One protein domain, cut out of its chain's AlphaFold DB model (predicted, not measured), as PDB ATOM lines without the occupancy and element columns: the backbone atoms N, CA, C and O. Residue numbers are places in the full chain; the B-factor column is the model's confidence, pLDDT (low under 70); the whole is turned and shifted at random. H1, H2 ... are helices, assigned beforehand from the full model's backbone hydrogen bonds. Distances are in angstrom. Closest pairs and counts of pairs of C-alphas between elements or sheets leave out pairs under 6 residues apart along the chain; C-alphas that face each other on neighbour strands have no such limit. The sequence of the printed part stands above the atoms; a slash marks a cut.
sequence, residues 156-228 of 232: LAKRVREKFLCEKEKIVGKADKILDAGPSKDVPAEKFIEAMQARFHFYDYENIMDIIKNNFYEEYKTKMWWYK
ATOM      1  N   LEU A 156     138.768  92.353  98.821       96.12
ATOM      2  CA  LEU A 156     137.509  91.851  99.363       96.12
ATOM      3  C   LEU A 156     137.729  91.265 100.763       96.12
ATOM      4  O   LEU A 156     136.985  91.603 101.683       96.12
ATOM      5  N   ALA A 157     138.777  90.457 100.936       95.62
ATOM      6  CA  ALA A 157     139.172  89.892 102.222       95.62
ATOM      7  C   ALA A 157     139.444  90.987 103.258       95.62
ATOM      8  O   ALA A 157     138.941  90.913 104.380       95.62
ATOM      9  N   LYS A 158     140.152  92.054 102.868       97.00
ATOM     10  CA  LYS A 158     140.398  93.225 103.713       97.00
ATOM     11  C   LYS A 158     139.100  93.899 104.159       97.00
ATOM     12  O   LYS A 158     138.922  94.097 105.359       97.00
ATOM     13  N   ARG A 159     138.184  94.220 103.239       96.44
ATOM     14  CA  ARG A 159     136.915  94.883 103.601       96.44
ATOM     15  C   ARG A 159     136.056  94.015 104.520       96.44
ATOM     16  O   ARG A 159     135.492  94.520 105.490       96.44
ATOM     17  N   VAL A 160     135.978  92.710 104.246       94.88
ATOM     18  CA  VAL A 160     135.248  91.769 105.109       94.88
ATOM     19  C   VAL A 160     135.903  91.684 106.486       94.88
ATOM     20  O   VAL A 160     135.198  91.742 107.490       94.88
ATOM     21  N   ARG A 161     137.238  91.640 106.559       94.50
ATOM     22  CA  ARG A 161     137.986  91.659 107.824       94.50
ATOM     23  C   ARG A 161     137.711  92.916 108.639       94.50
ATOM     24  O   ARG A 161     137.423  92.811 109.825       94.50
ATOM     25  N   GLU A 162     137.797  94.095 108.028       95.44
ATOM     26  CA  GLU A 162     137.529  95.374 108.698       95.44
ATOM     27  C   GLU A 162     136.104  95.414 109.254       95.44
ATOM     28  O   GLU A 162     135.886  95.800 110.406       95.44
ATOM     29  N   LYS A 163     135.133  94.936 108.469       95.00
ATOM     30  CA  LYS A 163     133.747  94.842 108.916       95.00
ATOM     31  C   LYS A 163     133.582  93.852 110.068       95.00
ATOM     32  O   LYS A 163     132.944  94.191 111.062       95.00
ATOM     33  N   PHE A 164     134.176  92.666 109.962       92.50
ATOM     34  CA  PHE A 164     134.161  91.656 111.016       92.50
ATOM     35  C   PHE A 164     134.757  92.198 112.320       92.50
ATOM     36  O   PHE A 164     134.139  92.072 113.370       92.50
ATOM     37  N   LEU A 165     135.917  92.862 112.262       92.44
ATOM     38  CA  LEU A 165     136.559  93.466 113.433       92.44
ATOM     39  C   LEU A 165     135.704  94.577 114.055       92.44
ATOM     40  O   LEU A 165     135.601  94.655 115.276       92.44
ATOM     41  N   CYS A 166     135.046  95.395 113.230       93.31
ATOM     42  CA  CYS A 166     134.125  96.422 113.710       93.31
ATOM     43  C   CYS A 166     132.928  95.817 114.464       93.31
ATOM     44  O   CYS A 166     132.571  96.303 115.537       93.31
ATOM     45  N   GLU A 167     132.312  94.751 113.941       92.12
ATOM     46  CA  GLU A 167     131.201  94.075 114.627       92.12
ATOM     47  C   GLU A 167     131.674  93.296 115.865       92.12
ATOM     48  O   GLU A 167     131.006  93.326 116.903       92.12
ATOM     49  N   LYS A 168     132.870  92.692 115.807       90.81
ATOM     50  CA  LYS A 168     133.516  92.030 116.949       90.81
ATOM     51  C   LYS A 168     133.690  93.001 118.108       90.81
ATOM     52  O   LYS A 168     133.295  92.683 119.223       90.81
ATOM     53  N   GLU A 169     134.224  94.192 117.858       91.19
ATOM     54  CA  GLU A 169     134.431  95.197 118.907       91.19
ATOM     55  C   GLU A 169     133.106  95.615 119.567       91.19
ATOM     56  O   GLU A 169     133.014  95.739 120.788       91.19
ATOM     57  N   LYS A 170     132.035  95.770 118.778       90.06
ATOM     58  CA  LYS A 170     130.717  96.164 119.303       90.06
ATOM     59  C   LYS A 170     130.079  95.100 120.192       90.06
ATOM     60  O   LYS A 170     129.415  95.468 121.163       90.06
ATOM     61  N   ILE A 171     130.213  93.826 119.822       87.44
ATOM     62  CA  ILE A 171     129.537  92.700 120.481       87.44
ATOM     63  C   ILE A 171     130.461  92.085 121.532       87.44
ATOM     64  O   ILE A 171     130.177  92.134 122.729       87.44
ATOM     65  N   VAL A 172     131.603  91.565 121.087       88.06
ATOM     66  CA  VAL A 172     132.574  90.866 121.929       88.06
ATOM     67  C   VAL A 172     133.307  91.837 122.844       88.06
ATOM     68  O   VAL A 172     133.453  91.530 124.014       88.06
ATOM     69  N   GLY A 173     133.672  93.041 122.393       88.44
ATOM     70  CA  GLY A 173     134.342  94.024 123.261       88.44
ATOM     71  C   GLY A 173     133.483  94.479 124.452       88.44
ATOM     72  O   GLY A 173     134.000  94.774 125.531       88.44
ATOM     73  N   LYS A 174     132.149  94.497 124.302       87.94
ATOM     74  CA  LYS A 174     131.225  94.710 125.431       87.94
ATOM     75  C   LYS A 174     131.138  93.484 126.332       87.94
ATOM     76  O   LYS A 174     131.145  93.642 127.550       87.94
ATOM     77  N   ALA A 175     131.053  92.295 125.739       89.56
ATOM     78  CA  ALA A 175     131.007  91.041 126.477       89.56
ATOM     79  C   ALA A 175     132.287  90.817 127.293       89.56
ATOM     80  O   ALA A 175     132.197  90.566 128.487       89.56
ATOM     81  N   ASP A 176     133.467  90.994 126.700       90.38
ATOM     82  CA  ASP A 176     134.759  90.783 127.356       90.38
ATOM     83  C   ASP A 176     134.926  91.694 128.578       90.38
ATOM     84  O   ASP A 176     135.323  91.211 129.628       90.38
ATOM     85  N   LYS A 177     134.477  92.958 128.535       91.62
ATOM     86  CA  LYS A 177     134.470  93.829 129.732       91.62
ATOM     87  C   LYS A 177     133.638  93.264 130.888       91.62
ATOM     88  O   LYS A 177     133.996  93.453 132.047       91.62
ATOM     89  N   ILE A 178     132.517  92.607 130.581       90.44
ATOM     90  CA  ILE A 178     131.657  91.951 131.577       90.44
ATOM     91  C   ILE A 178     132.323  90.663 132.082       90.44
ATOM     92  O   ILE A 178     132.283  90.382 133.279       90.44
ATOM     93  N   LEU A 179     132.948  89.897 131.184       90.62
ATOM     94  CA  LEU A 179     133.634  88.649 131.516       90.62
ATOM     95  C   LEU A 179     134.879  88.886 132.378       90.62
ATOM     96  O   LEU A 179     135.072  88.182 133.367       90.62
ATOM     97  N   ASP A 180     135.672  89.906 132.055       92.44
ATOM     98  CA  ASP A 180     136.884  90.291 132.784       92.44
ATOM     99  C   ASP A 180     136.569  90.795 134.199       92.44
ATOM    100  O   ASP A 180     137.327  90.544 135.134       92.44
ATOM    101  N   ALA A 181     135.433  91.480 134.379       92.06
ATOM    102  CA  ALA A 181     134.970  91.922 135.694       92.06
ATOM    103  C   ALA A 181     134.559  90.750 136.607       92.06
ATOM    104  O   ALA A 181     134.583  90.886 137.833       92.06
ATOM    105  N   GLY A 182     134.199  89.603 136.020       88.94
ATOM    106  CA  GLY A 182     133.746  88.418 136.739       88.94
ATOM    107  C   GLY A 182     132.348  88.565 137.363       88.94
ATOM    108  O   GLY A 182     131.809  89.669 137.486       88.94
ATOM    109  N   PRO A 183     131.722  87.450 137.779       87.19
ATOM    110  CA  PRO A 183     130.426  87.487 138.448       87.19
ATOM    111  C   PRO A 183     130.542  88.177 139.818       87.19
ATOM    112  O   PRO A 183     131.365  87.802 140.654       87.19
ATOM    113  N   SER A 184     129.702  89.184 140.064       90.50
ATOM    114  CA  SER A 184     129.726  90.000 141.287       90.50
ATOM    115  C   SER A 184     128.345  90.594 141.602       90.50
ATOM    116  O   SER A 184     127.362  90.313 140.920       90.50
ATOM    117  N   LYS A 185     128.235  91.434 142.643       85.50
ATOM    118  CA  LYS A 185     126.992  92.190 142.893       85.50
ATOM    119  C   LYS A 185     126.680  93.181 141.762       85.50
ATOM    120  O   LYS A 185     125.510  93.384 141.457       85.50
ATOM    121  N   ASP A 186     127.712  93.746 141.140       89.00
ATOM    122  CA  ASP A 186     127.589  94.724 140.051       89.00
ATOM    123  C   ASP A 186     127.462  94.052 138.672       89.00
ATOM    124  O   ASP A 186     126.944  94.642 137.720       89.00
ATOM    125  N   VAL A 187     127.866  92.779 138.581       90.31
ATOM    126  CA  VAL A 187     127.697  91.907 137.413       90.31
ATOM    127  C   VAL A 187     126.918  90.655 137.827       90.31
ATOM    128  O   VAL A 187     127.520  89.622 138.139       90.31
ATOM    129  N   PRO A 188     125.574  90.727 137.847       93.69
ATOM    130  CA  PRO A 188     124.735  89.573 138.141       93.69
ATOM    131  C   PRO A 188     125.051  88.391 137.219       93.69
ATOM    132  O   PRO A 188     125.393  88.582 136.049       93.69
ATOM    133  N   ALA A 189     124.876  87.170 137.730       92.88
ATOM    134  CA  ALA A 189     125.175  85.937 136.998       92.88
ATOM    135  C   ALA A 189     124.488  85.871 135.621       92.88
ATOM    136  O   ALA A 189     125.103  85.428 134.658       92.88
ATOM    137  N   GLU A 190     123.256  86.372 135.509       94.12
ATOM    138  CA  GLU A 190     122.512  86.459 134.244       94.12
ATOM    139  C   GLU A 190     123.268  87.284 133.194       94.12
ATOM    140  O   GLU A 190     123.514  86.795 132.096       94.12
ATOM    141  N   LYS A 191     123.753  88.479 133.557       93.12
ATOM    142  CA  LYS A 191     124.545  89.330 132.651       93.12
ATOM    143  C   LYS A 191     125.876  88.693 132.266       93.12
ATOM    144  O   LYS A 191     126.343  88.868 131.144       93.12
ATOM    145  N   PHE A 192     126.502  87.969 133.193       92.62
ATOM    146  CA  PHE A 192     127.736  87.237 132.913       92.62
ATOM    147  C   PHE A 192     127.497  86.107 131.900       92.62
ATOM    148  O   PHE A 192     128.253  85.964 130.941       92.62
ATOM    149  N   ILE A 193     126.411  85.345 132.065       93.56
ATOM    150  CA  ILE A 193     126.007  84.281 131.134       93.56
ATOM    151  C   ILE A 193     125.650  84.864 129.760       93.56
ATOM    152  O   ILE A 193     126.117  84.341 128.750       93.56
ATOM    153  N   GLU A 194     124.892  85.961 129.706       93.56
ATOM    154  CA  GLU A 194     124.572  86.667 128.457       93.56
ATOM    155  C   GLU A 194     125.839  87.124 127.724       93.56
ATOM    156  O   GLU A 194     125.951  86.949 126.512       93.56
ATOM    157  N   ALA A 195     126.827  87.661 128.448       92.56
ATOM    158  CA  ALA A 195     128.109  88.049 127.870       92.56
ATOM    159  C   ALA A 195     128.881  86.841 127.316       92.56
ATOM    160  O   ALA A 195     129.401  86.904 126.200       92.56
ATOM    161  N   MET A 196     128.913  85.717 128.044       90.81
ATOM    162  CA  MET A 196     129.515  84.477 127.542       90.81
ATOM    163  C   MET A 196     128.830  84.033 126.248       90.81
ATOM    164  O   MET A 196     129.503  83.791 125.248       90.81
ATOM    165  N   GLN A 197     127.498  83.962 126.250       91.19
ATOM    166  CA  GLN A 197     126.711  83.571 125.084       91.19
ATOM    167  C   GLN A 197     126.955  84.514 123.908       91.19
ATOM    168  O   GLN A 197     127.218  84.032 122.813       91.19
ATOM    169  N   ALA A 198     126.929  85.832 124.109       89.50
ATOM    170  CA  ALA A 198     127.190  86.803 123.049       89.50
ATOM    171  C   ALA A 198     128.587  86.623 122.438       89.50
ATOM    172  O   ALA A 198     128.740  86.674 121.216       89.50
ATOM    173  N   ARG A 199     129.605  86.361 123.271       88.00
ATOM    174  CA  ARG A 199     130.961  86.071 122.798       88.00
ATOM    175  C   ARG A 199     131.015  84.788 121.974       88.00
ATOM    176  O   ARG A 199     131.654  84.804 120.929       88.00
ATOM    177  N   PHE A 200     130.386  83.702 122.424       84.81
ATOM    178  CA  PHE A 200     130.376  82.437 121.682       84.81
ATOM    179  C   PHE A 200     129.623  82.567 120.354       84.81
ATOM    180  O   PHE A 200     130.224  82.322 119.310       84.81
ATOM    181  N   HIS A 201     128.384  83.068 120.383       86.50
ATOM    182  CA  HIS A 201     127.553  83.226 119.186       86.50
ATOM    183  C   HIS A 201     128.186  84.136 118.131       86.50
ATOM    184  O   HIS A 201     127.951  83.967 116.938       86.50
ATOM    185  N   PHE A 202     129.020  85.102 118.536       87.94
ATOM    186  CA  PHE A 202     129.687  85.969 117.571       87.94
ATOM    187  C   PHE A 202     130.594  85.194 116.599       87.94
ATOM    188  O   PHE A 202     130.662  85.541 115.418       87.94
ATOM    189  N   TYR A 203     131.281  84.158 117.088       83.00
ATOM    190  CA  TYR A 203     132.194  83.343 116.284       83.00
ATOM    191  C   TYR A 203     131.509  82.160 115.597       83.00
ATOM    192  O   TYR A 203     132.186  81.410 114.889       83.00
ATOM    193  N   ASP A 204     130.194  82.002 115.764       82.94
ATOM    194  CA  ASP A 204     129.440  80.998 115.028       82.94
ATOM    195  C   ASP A 204     129.455  81.321 113.534       82.94
ATOM    196  O   ASP A 204     129.315  82.471 113.101       82.94
ATOM    197  N   TYR A 205     129.615  80.274 112.727       78.62
ATOM    198  CA  TYR A 205     129.710  80.401 111.276       78.62
ATOM    199  C   TYR A 205     128.484  81.097 110.674       78.62
ATOM    200  O   TYR A 205     128.629  81.931 109.783       78.62
ATOM    201  N   GLU A 206     127.285  80.817 111.193       82.75
ATOM    202  CA  GLU A 206     126.038  81.452 110.751       82.75
ATOM    203  C   GLU A 206     126.058  82.971 110.962       82.75
ATOM    204  O   GLU A 206     125.739  83.725 110.044       82.75
ATOM    205  N   ASN A 207     126.538  83.440 112.114       84.69
ATOM    206  CA  ASN A 207     126.639  84.870 112.386       84.69
ATOM    207  C   ASN A 207     127.670  85.556 111.472       84.69
ATOM    208  O   ASN A 207     127.438  86.649 110.954       84.69
ATOM    209  N   ILE A 208     128.804  84.901 111.210       83.94
ATOM    210  CA  ILE A 208     129.815  85.397 110.262       83.94
ATOM    211  C   ILE A 208     129.220  85.504 108.856       83.94
ATOM    212  O   ILE A 208     129.415  86.506 108.162       83.94
ATOM    213  N   MET A 209     128.467  84.486 108.449       86.19
ATOM    214  CA  MET A 209     127.756  84.455 107.178       86.19
ATOM    215  C   MET A 209     126.739  85.583 107.061       86.19
ATOM    216  O   MET A 209     126.652  86.208 106.005       86.19
ATOM    217  N   ASP A 210     126.015  85.893 108.131       89.50
ATOM    218  CA  ASP A 210     125.062  86.998 108.153       89.50
ATOM    219  C   ASP A 210     125.759  88.358 108.074       89.50
ATOM    220  O   ASP A 210     125.321  89.229 107.319       89.50
ATOM    221  N   ILE A 211     126.896  88.545 108.757       90.19
ATOM    222  CA  ILE A 211     127.722  89.753 108.602       90.19
ATOM    223  C   ILE A 211     128.135  89.922 107.135       90.19
ATOM    224  O   ILE A 211     128.025  91.023 106.590       90.19
ATOM    225  N   ILE A 212     128.572  88.847 106.476       91.38
ATOM    226  CA  ILE A 212     128.966  88.885 105.065       91.38
ATOM    227  C   ILE A 212     127.758  89.201 104.176       91.38
ATOM    228  O   ILE A 212     127.794  90.181 103.432       91.38
ATOM    229  N   LYS A 213     126.667  88.435 104.278       91.25
ATOM    230  CA  LYS A 213     125.461  88.603 103.449       91.25
ATOM    231  C   LYS A 213     124.853  89.996 103.579       91.25
ATOM    232  O   LYS A 213     124.466  90.573 102.571       91.25
ATOM    233  N   ASN A 214     124.809  90.551 104.788       93.56
ATOM    234  CA  ASN A 214     124.180  91.847 105.044       93.56
ATOM    235  C   ASN A 214     125.017  93.043 104.569       93.56
ATOM    236  O   ASN A 214     124.477  94.136 104.426       93.56
ATOM    237  N   ASN A 215     126.326  92.873 104.344       94.50
ATOM    238  CA  ASN A 215     127.230  93.987 104.016       94.50
ATOM    239  C   ASN A 215     127.930  93.843 102.658       94.50
ATOM    240  O   ASN A 215     128.430  94.830 102.125       94.50
ATOM    241  N   PHE A 216     127.958  92.635 102.099       94.25
ATOM    242  CA  PHE A 216     128.664  92.284 100.865       94.25
ATOM    243  C   PHE A 216     127.791  91.387  99.980       94.25
ATOM    244  O   PHE A 216     128.279  90.421  99.401       94.25
ATOM    245  N   TYR A 217     126.481  91.650  99.921       91.81
ATOM    246  CA  TYR A 217     125.509  90.767  99.267       91.81
ATOM    247  C   TYR A 217     125.844  90.465  97.797       91.81
ATOM    248  O   TYR A 217     125.778  89.312  97.367       91.81
ATOM    249  N   GLU A 218     126.241  91.481  97.027       91.62
ATOM    250  CA  GLU A 218     126.553  91.311  95.604       91.62
ATOM    251  C   GLU A 218     127.812  90.462  95.401       91.62
ATOM    252  O   GLU A 218     127.817  89.530  94.593       91.62
ATOM    253  N   GLU A 219     128.873  90.714  96.171       92.19
ATOM    254  CA  GLU A 219     130.085  89.893  96.143       92.19
ATOM    255  C   GLU A 219     129.830  88.483  96.677       92.19
ATOM    256  O   GLU A 219     130.315  87.513  96.100       92.19
ATOM    257  N   TYR A 220     129.024  88.343  97.726       87.81
ATOM    258  CA  TYR A 220     128.599  87.052  98.254       87.81
ATOM    259  C   TYR A 220     127.908  86.214  97.170       87.81
ATOM    260  O   TYR A 220     128.259  85.059  96.926       87.81
ATOM    261  N   LYS A 221     126.962  86.821  96.449       86.44
ATOM    262  CA  LYS A 221     126.195  86.161  95.390       86.44
ATOM    263  C   LYS A 221     127.069  85.737  94.208       86.44
ATOM    264  O   LYS A 221     126.860  84.651  93.654       86.44
ATOM    265  N   THR A 222     128.023  86.581  93.813       86.56
ATOM    266  CA  THR A 222     128.742  86.452  92.533       86.56
ATOM    267  C   THR A 222     130.160  85.897  92.645       86.56
ATOM    268  O   THR A 222     130.609  85.221  91.724       86.56
ATOM    269  N   LYS A 223     130.862  86.155  93.754       86.25
ATOM    270  CA  LYS A 223     132.298  85.875  93.919       86.25
ATOM    271  C   LYS A 223     132.568  84.791  94.956       86.25
ATOM    272  O   LYS A 223     133.446  83.967  94.744       86.25
ATOM    273  N   MET A 224     131.788  84.741  96.035       88.56
ATOM    274  CA  MET A 224     132.047  83.857  97.178       88.56
ATOM    275  C   MET A 224     131.368  82.488  97.050       88.56
ATOM    276  O   MET A 224     130.528  82.109  97.867       88.56
ATOM    277  N   TRP A 225     131.709  81.726  96.010       88.06
ATOM    278  CA  TRP A 225     131.172  80.368  95.840       88.06
ATOM    279  C   TRP A 225     131.503  79.452  97.030       88.06
ATOM    280  O   TRP A 225     130.677  78.624  97.397       88.06
ATOM    281  N   TRP A 226     132.640  79.680  97.689       86.00
ATOM    282  CA  TRP A 226     133.119  78.944  98.865       86.00
ATOM    283  C   TRP A 226     132.282  79.128 100.144       86.00
ATOM    284  O   TRP A 226     132.548  78.490 101.154       86.00
ATOM    285  N   TYR A 227     131.281  80.011 100.130       78.81
ATOM    286  CA  TYR A 227     130.334  80.183 101.234       78.81
ATOM    287  C   TYR A 227     128.929  79.660 100.907       78.81
ATOM    288  O   TYR A 227     128.000  79.824 101.701       78.81
ATOM    289  N   LYS A 228     128.731  79.051  99.734       69.38
ATOM    290  CA  LYS A 228     127.421  78.524  99.338       69.38
ATOM    291  C   LYS A 228     127.249  77.088  99.860       69.38
ATOM    292  O   LYS A 228     128.190  76.308  99.746       69.38
TER     293      LYS A 228
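This is residues 156 to 228 of the 232 residues of an uncharacterized protein of Phascolarctobacterium sp. CAG:266 (UniProt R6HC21). One long helix, H1, makes one side of a rod, and the chain then folds back beside it: H2 packs side by side with part of H1's later half, forming a helical hairpin, and the short H3 crosses H1 at a slant nearer its beginning. H4 follows H3 at the end of the rod where H1 begins, and the residues 182 to 188 turn the chain round at the other end. The printed part has 73 residues with four named helices, H1, H2, H3 and H4 in chain order, and no named strand; the class is all helix. The whole is loose, with a radius of gyration of the C-alphas of 15.3 A, and spans 51 by 19 by 14 A.

H1, residues 156 to 181, is the longest helix and has a kink of 38 degrees near residue 172. H2, residues 189 to 202, touches H1, which meets it with residues 168 to 179 alone; the closest C-alphas are those of Ala 175 and Ala 195, 4.4 A apart. The two form a hairpin and run opposite ways at a shallow tilt of 15 degrees. H3, residues 205 to 215, touches H1 at residues 160 to 164 alone, with the closest C-alphas, those of Val 160 and Ile 212, 6.9 A apart. H3 and H1 run opposite ways at a steep tilt of 55 degrees. H2 and H3 are close but not clearly touching, the closest C-alphas being those of His 201 and Asn 207 at 7.1 A; their steep tilt of 69 degrees is only just short of about perpendicular. H4, residues 217 to 222, is close to H3 but not clearly touching, with the C-alphas of Lys 213 and Tyr 220 closest at 6.3 A, and stands about perpendicular to it at 80 degrees. H4 is only just apart from H1, at 8.3 A, and is apart from H2. In H2, H3 and H4 every O i to N i+4 pair is within hydrogen-bond range; in H1 it is 20 of 22.

H1 begins at C-alpha 156 (137.509, 91.851, 99.363) and is 36.4 A long from first to last C-alpha. H2 is 19.9 A long, from C-alpha 189 (125.175, 85.937, 136.998) to C-alpha 202. H3 is 15.6 A long from residue 205 to 215. H4 is 8.6 A long and ends at C-alpha 222 (128.742, 86.452, 92.533).

The C-alphas farthest apart, those of Lys 185 and Thr 222, are 50.7 A apart. The printed part has no cut. The link from H1 to H2 is short, and those from H2 to H3 and from H3 to H4 are tight. The mean pLDDT of the printed part is 89.8, and residue 228 is under 70.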